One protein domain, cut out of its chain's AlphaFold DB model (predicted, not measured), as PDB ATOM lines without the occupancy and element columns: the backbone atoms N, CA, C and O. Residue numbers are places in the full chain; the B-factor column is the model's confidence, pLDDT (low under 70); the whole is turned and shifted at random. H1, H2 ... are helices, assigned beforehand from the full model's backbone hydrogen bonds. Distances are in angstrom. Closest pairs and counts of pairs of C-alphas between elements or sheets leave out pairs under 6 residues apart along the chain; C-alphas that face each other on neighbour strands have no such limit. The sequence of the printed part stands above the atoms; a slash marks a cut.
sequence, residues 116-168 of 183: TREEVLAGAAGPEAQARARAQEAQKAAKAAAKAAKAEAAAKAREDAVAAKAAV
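Overview. This is residues 116 to 168 of the 183 residues of the protein "Nuclear transcription factor Y subunit" of Ostreococcus mediterraneus (UniProt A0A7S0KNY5). One long, straight helix, H2, makes the length of this rod, and the short helix H1 folds back over its first turns like a small hook. Beyond that hooked end, residues 138 to 168 of H2 stick out free. The printed part has 53 residues with two named helices, H1 then H2, and no named strand, and its class is all helix. It is extended, with a radius of gyration of the C-alphas of 19.7 A and spans of 62 by 15 by 8 A.

Along the chain. Find C-alpha 127 at (172.224, 170.685, 273.015); from there H2, residues 127 to 168, runs 60.9 A to C-alpha 168 at (221.186, 174.576, 237.077). Before it, H1, residues 117 to 122, begins at C-alpha 117 at (180.764, 161.329, 268.028) and is 8.6 A long.

Arrangement. H2 touches H1 with residues 129 to 134 alone; look at the closest C-alphas, those of Gln 130 and Leu 121, 5.0 A apart. The two helices run opposite ways at a steep tilt of 47 degrees. In H1 and H2 every O i to N i+4 pair is within hydrogen-bond range.

Size, cuts and confidence. The C-alphas of Gly 126 and Val 168, the two farthest apart, are 62.5 A from each other. The printed part has no cut, and the link from H1 to H2 is tight, with 4 residues. The mean pLDDT of the printed part is 86.0; look for values under 70 at residues 167 to 168.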
ATOM      1  N   THR A 116     179.639 157.977 271.401       92.31
ATOM      2  CA  THR A 116     180.301 158.132 270.104       92.31
ATOM      3  C   THR A 116     180.085 159.549 269.569       92.31
ATOM      4  O   THR A 116     179.249 160.307 270.059       92.31
ATOM      5  N   ARG A 117     180.884 159.967 268.582       87.75
ATOM      6  CA  ARG A 117     180.764 161.329 268.028       87.75
ATOM      7  C   ARG A 117     179.401 161.549 267.380       87.75
ATOM      8  O   ARG A 117     178.799 162.590 267.604       87.75
ATOM      9  N   GLU A 118     178.921 160.551 266.652       88.81
ATOM     10  CA  GLU A 118     177.616 160.564 265.992       88.81
ATOM     11  C   GLU A 118     176.481 160.662 267.012       88.81
ATOM     12  O   GLU A 118     175.621 161.522 266.875       88.81
ATOM     13  N   GLU A 119     176.533 159.892 268.104       87.88
ATOM     14  CA  GLU A 119     175.551 159.983 269.195       87.88
ATOM     15  C   GLU A 119     175.557 161.356 269.880       87.88
ATOM     16  O   GLU A 119     174.503 161.887 270.239       87.88
ATOM     17  N   VAL A 120     176.738 161.961 270.056       88.50
ATOM     18  CA  VAL A 120     176.839 163.318 270.611       88.50
ATOM     19  C   VAL A 120     176.228 164.336 269.654       88.50
ATOM     20  O   VAL A 120     175.571 165.248 270.136       88.50
ATOM     21  N   LEU A 121     176.400 164.186 268.337       85.62
ATOM     22  CA  LEU A 121     175.803 165.065 267.321       85.62
ATOM     23  C   LEU A 121     174.291 164.860 267.164       85.62
ATOM     24  O   LEU A 121     173.578 165.839 266.934       85.62
ATOM     25  N   ALA A 122     173.826 163.617 267.311       86.06
ATOM     26  CA  ALA A 122     172.416 163.227 267.340       86.06
ATOM     27  C   ALA A 122     171.717 163.677 268.630       86.06
ATOM     28  O   ALA A 122     170.497 163.782 268.684       86.06
ATOM     29  N   GLY A 123     172.500 163.985 269.662       84.31
ATOM     30  CA  GLY A 123     172.044 164.761 270.796       84.31
ATOM     31  C   GLY A 123     171.906 164.052 272.120       84.31
ATOM     32  O   GLY A 123     171.418 164.656 273.077       84.31
ATOM     33  N   ALA A 124     172.451 162.843 272.221       83.94
ATOM     34  CA  ALA A 124     172.438 162.040 273.438       83.94
ATOM     35  C   ALA A 124     173.106 162.719 274.658       83.94
ATOM     36  O   ALA A 124     172.877 162.307 275.789       83.94
ATOM     37  N   ALA A 125     173.921 163.762 274.448       81.44
ATOM     38  CA  ALA A 125     174.614 164.517 275.498       81.44
ATOM     39  C   ALA A 125     174.008 165.907 275.800       81.44
ATOM     40  O   ALA A 125     174.608 166.681 276.548       81.44
ATOM     41  N   GLY A 126     172.860 166.251 275.203       86.75
ATOM     42  CA  GLY A 126     172.234 167.576 275.313       86.75
ATOM     43  C   GLY A 126     172.726 168.605 274.275       86.75
ATOM     44  O   GLY A 126     173.735 168.380 273.596       86.75
ATOM     45  N   PRO A 127     172.014 169.738 274.118       85.44
ATOM     46  CA  PRO A 127     172.224 170.685 273.015       85.44
ATOM     47  C   PRO A 127     173.565 171.425 273.096       85.44
ATOM     48  O   PRO A 127     174.203 171.691 272.079       85.44
ATOM     49  N   GLU A 128     174.052 171.707 274.303       84.50
ATOM     50  CA  GLU A 128     175.342 172.375 274.485       84.50
ATOM     51  C   GLU A 128     176.514 171.468 274.076       84.50
ATOM     52  O   GLU A 128     177.459 171.896 273.407       84.50
ATOM     53  N   ALA A 129     176.445 170.184 274.431       86.00
ATOM     54  CA  ALA A 129     177.443 169.198 274.045       86.00
ATOM     55  C   ALA A 129     177.441 168.945 272.529       86.00
ATOM     56  O   ALA A 129     178.517 168.835 271.935       86.00
ATOM     57  N   GLN A 130     176.262 168.937 271.898       86.06
ATOM     58  CA  GLN A 130     176.114 168.899 270.438       86.06
ATOM     59  C   GLN A 130     176.797 170.094 269.771       86.06
ATOM     60  O   GLN A 130     177.597 169.912 268.854       86.06
ATOM     61  N   ALA A 131     176.527 171.315 270.247       87.31
ATOM     62  CA  ALA A 131     177.124 172.532 269.702       87.31
ATOM     63  C   ALA A 131     178.655 172.513 269.833       87.31
ATOM     64  O   ALA A 131     179.371 172.799 268.869       87.31
ATOM     65  N   ARG A 132     179.172 172.080 270.991       87.81
ATOM     66  CA  ARG A 132     180.614 171.897 271.218       87.81
ATOM     67  C   ARG A 132     181.212 170.837 270.291       87.81
ATOM     68  O   ARG A 132     182.316 171.037 269.788       87.81
ATOM     69  N   ALA A 133     180.512 169.731 270.045       88.69
ATOM     70  CA  ALA A 133     180.962 168.697 269.115       88.69
ATOM     71  C   ALA A 133     180.998 169.211 267.668       88.69
ATOM     72  O   ALA A 133     182.035 169.082 267.020       88.69
ATOM     73  N   ARG A 134     179.940 169.888 267.200       87.81
ATOM     74  CA  ARG A 134     179.886 170.519 265.866       87.81
ATOM     75  C   ARG A 134     180.989 171.561 265.682       87.81
ATOM     76  O   ARG A 134     181.683 171.551 264.669       87.81
ATOM     77  N   ALA A 135     181.225 172.406 266.687       89.00
ATOM     78  CA  ALA A 135     182.321 173.373 266.666       89.00
ATOM     79  C   ALA A 135     183.696 172.684 266.596       89.00
ATOM     80  O   ALA A 135     184.574 173.117 265.850       89.00
ATOM     81  N   GLN A 136     183.895 171.582 267.329       88.44
ATOM     82  CA  GLN A 136     185.128 170.794 267.244       88.44
ATOM     83  C   GLN A 136     185.303 170.117 265.881       88.44
ATOM     84  O   GLN A 136     186.439 169.973 265.433       88.44
ATOM     85  N   GLU A 137     184.228 169.684 265.228       87.88
ATOM     86  CA  GLU A 137     184.296 169.128 263.875       87.88
ATOM     87  C   GLU A 137     184.615 170.191 262.833       87.88
ATOM     88  O   GLU A 137     185.525 169.975 262.037       87.88
ATOM     89  N   ALA A 138     184.001 171.372 262.918       89.88
ATOM     90  CA  ALA A 138     184.365 172.510 262.079       89.88
ATOM     91  C   ALA A 138     185.844 172.898 262.265       89.88
ATOM     92  O   ALA A 138     186.573 173.067 261.289       89.88
ATOM     93  N   GLN A 139     186.339 172.944 263.508       89.94
ATOM     94  CA  GLN A 139     187.759 173.200 263.783       89.94
ATOM     95  C   GLN A 139     188.678 172.091 263.255       89.94
ATOM     96  O   GLN A 139     189.785 172.379 262.800       89.94
ATOM     97  N   LYS A 140     188.264 170.820 263.326       90.25
ATOM     98  CA  LYS A 140     189.033 169.698 262.764       90.25
ATOM     99  C   LYS A 140     189.053 169.749 261.242       90.25
ATOM    100  O   LYS A 140     190.125 169.557 260.678       90.25
ATOM    101  N   ALA A 141     187.925 170.046 260.602       91.25
ATOM    102  CA  ALA A 141     187.822 170.219 259.158       91.25
ATOM    103  C   ALA A 141     188.681 171.398 258.683       91.25
ATOM    104  O   ALA A 141     189.486 171.232 257.774       91.25
ATOM    105  N   ALA A 142     188.625 172.542 259.373       92.75
ATOM    106  CA  ALA A 142     189.476 173.696 259.081       92.75
ATOM    107  C   ALA A 142     190.970 173.370 259.249       92.75
ATOM    108  O   ALA A 142     191.781 173.707 258.391       92.75
ATOM    109  N   LYS A 143     191.352 172.656 260.319       92.81
ATOM    110  CA  LYS A 143     192.738 172.193 260.514       92.81
ATOM    111  C   LYS A 143     193.166 171.171 259.458       92.81
ATOM    112  O   LYS A 143     194.326 171.184 259.059       92.81
ATOM    113  N   ALA A 144     192.266 170.296 259.017       92.94
ATOM    114  CA  ALA A 144     192.532 169.333 257.953       92.94
ATOM    115  C   ALA A 144     192.718 170.038 256.604       92.94
ATOM    116  O   ALA A 144     193.705 169.763 255.931       92.94
ATOM    117  N   ALA A 145     191.858 171.001 256.271       90.62
ATOM    118  CA  ALA A 145     191.976 171.831 255.075       90.62
ATOM    119  C   ALA A 145     193.262 172.671 255.097       90.62
ATOM    120  O   ALA A 145     194.013 172.668 254.131       90.62
ATOM    121  N   ALA A 146     193.592 173.301 256.229       91.62
ATOM    122  CA  ALA A 146     194.845 174.037 256.386       91.62
ATOM    123  C   ALA A 146     196.076 173.121 256.269       91.62
ATOM    124  O   ALA A 146     197.091 173.509 255.693       91.62
ATOM    125  N   LYS A 147     196.000 171.888 256.790       93.50
ATOM    126  CA  LYS A 147     197.067 170.889 256.638       93.50
ATOM    127  C   LYS A 147     197.193 170.414 255.188       93.50
ATOM    128  O   LYS A 147     198.319 170.248 254.736       93.50
ATOM    129  N   ALA A 148     196.079 170.209 254.486       90.44
ATOM    130  CA  ALA A 148     196.058 169.831 253.076       90.44
ATOM    131  C   ALA A 148     196.634 170.949 252.201       90.44
ATOM    132  O   ALA A 148     197.595 170.707 251.485       90.44
ATOM    133  N   ALA A 149     196.183 172.192 252.380       90.88
ATOM    134  CA  ALA A 149     196.729 173.354 251.682       90.88
ATOM    135  C   ALA A 149     198.230 173.546 251.961       90.88
ATOM    136  O   ALA A 149     199.010 173.810 251.050       90.88
ATOM    137  N   LYS A 150     198.676 173.349 253.213       89.44
ATOM    138  CA  LYS A 150     200.107 173.386 253.552       89.44
ATOM    139  C   LYS A 150     200.888 172.229 252.920       89.44
ATOM    140  O   LYS A 150     202.052 172.413 252.579       89.44
ATOM    141  N   ALA A 151     200.283 171.051 252.777       90.62
ATOM    142  CA  ALA A 151     200.899 169.907 252.112       90.62
ATOM    143  C   ALA A 151     200.993 170.116 250.592       90.62
ATOM    144  O   ALA A 151     202.040 169.832 250.021       90.62
ATOM    145  N   GLU A 152     199.957 170.670 249.962       86.25
ATOM    146  CA  GLU A 152     199.949 171.039 248.541       86.25
ATOM    147  C   GLU A 152     200.963 172.148 248.241       86.25
ATOM    148  O   GLU A 152     201.736 172.036 247.293       86.25
ATOM    149  N   ALA A 153     201.040 173.179 249.087       86.56
ATOM    150  CA  ALA A 153     202.061 174.220 248.974       86.56
ATOM    151  C   ALA A 153     203.480 173.654 249.158       86.56
ATOM    152  O   ALA A 153     204.396 174.027 248.431       86.56
ATOM    153  N   ALA A 154     203.668 172.716 250.093       87.56
ATOM    154  CA  ALA A 154     204.947 172.035 250.278       87.56
ATOM    155  C   ALA A 154     205.296 171.084 249.118       87.56
ATOM    156  O   ALA A 154     206.478 170.861 248.871       87.56
ATOM    157  N   ALA A 155     204.305 170.521 248.420       86.88
ATOM    158  CA  ALA A 155     204.514 169.698 247.231       86.88
ATOM    159  C   ALA A 155     204.931 170.557 246.031       86.88
ATOM    160  O   ALA A 155     205.964 170.275 245.433       86.88
ATOM    161  N   LYS A 156     204.223 171.664 245.768       86.12
ATOM    162  CA  LYS A 156     204.598 172.626 244.717       86.12
ATOM    163  C   LYS A 156     205.993 173.206 244.943       86.12
ATOM    164  O   LYS A 156     206.831 173.123 244.061       86.12
ATOM    165  N   ALA A 157     206.308 173.621 246.172       86.88
ATOM    166  CA  ALA A 157     207.652 174.096 246.511       86.88
ATOM    167  C   ALA A 157     208.753 173.032 246.311       86.88
ATOM    168  O   ALA A 157     209.908 173.378 246.072       86.88
ATOM    169  N   ARG A 158     208.427 171.733 246.420       85.44
ATOM    170  CA  ARG A 158     209.365 170.644 246.101       85.44
ATOM    171  C   ARG A 158     209.524 170.460 244.596       85.44
ATOM    172  O   ARG A 158     210.647 170.233 244.164       85.44
ATOM    173  N   GLU A 159     208.448 170.561 243.824       83.19
ATOM    174  CA  GLU A 159     208.499 170.502 242.358       83.19
ATOM    175  C   GLU A 159     209.279 171.692 241.781       83.19
ATOM    176  O   GLU A 159     210.200 171.481 240.994       83.19
ATOM    177  N   ASP A 160     209.025 172.909 242.269       83.31
ATOM    178  CA  ASP A 160     209.756 174.124 241.884       83.31
ATOM    179  C   ASP A 160     211.251 174.023 242.239       83.31
ATOM    180  O   ASP A 160     212.118 174.402 241.451       83.31
ATOM    181  N   ALA A 161     211.587 173.443 243.399       82.75
ATOM    182  CA  ALA A 161     212.976 173.202 243.789       82.75
ATOM    183  C   ALA A 161     213.667 172.126 242.928       82.75
ATOM    184  O   ALA A 161     214.869 172.220 242.676       82.75
ATOM    185  N   VAL A 162     212.932 171.105 242.469       81.50
ATOM    186  CA  VAL A 162     213.455 170.073 241.557       81.50
ATOM    187  C   VAL A 162     213.670 170.648 240.155       81.50
ATOM    188  O   VAL A 162     214.720 170.399 239.565       81.50
ATOM    189  N   ALA A 163     212.743 171.468 239.653       80.75
ATOM    190  CA  ALA A 163     212.877 172.170 238.378       80.75
ATOM    191  C   ALA A 163     214.046 173.171 238.389       80.75
ATOM    192  O   ALA A 163     214.865 173.162 237.471       80.75
ATOM    193  N   ALA A 164     214.194 173.962 239.458       77.50
ATOM    194  CA  ALA A 164     215.329 174.874 239.614       77.50
ATOM    195  C   ALA A 164     216.670 174.118 239.651       77.50
ATOM    196  O   ALA A 164     217.643 174.543 239.032       77.50
ATOM    197  N   LYS A 165     216.722 172.955 240.316       73.81
ATOM    198  CA  LYS A 165     217.928 172.114 240.353       73.81
ATOM    199  C   LYS A 165     218.247 171.460 239.000       73.81
ATOM    200  O   LYS A 165     219.418 171.261 238.700       73.81
ATOM    201  N   ALA A 166     217.237 171.139 238.192       71.94
ATOM    202  CA  ALA A 166     217.419 170.610 236.839       71.94
ATOM    203  C   ALA A 166     217.887 171.687 235.844       71.94
ATOM    204  O   ALA A 166     218.729 171.393 235.002       71.94
ATOM    205  N   ALA A 167     217.408 172.928 235.974       67.44
ATOM    206  CA  ALA A 167     217.869 174.054 235.157       67.44
ATOM    207  C   ALA A 167     219.345 174.396 235.430       67.44
ATOM    208  O   ALA A 167     220.115 174.567 234.493       67.44
ATOM    209  N   VAL A 168     219.771 174.381 236.700       62.47
ATOM    210  CA  VAL A 168     221.186 174.576 237.077       62.47
ATOM    211  C   VAL A 168     222.091 173.442 236.565       62.47
ATOM    212  O   VAL A 168     223.270 173.663 236.330       62.47
TER     213      VAL A 168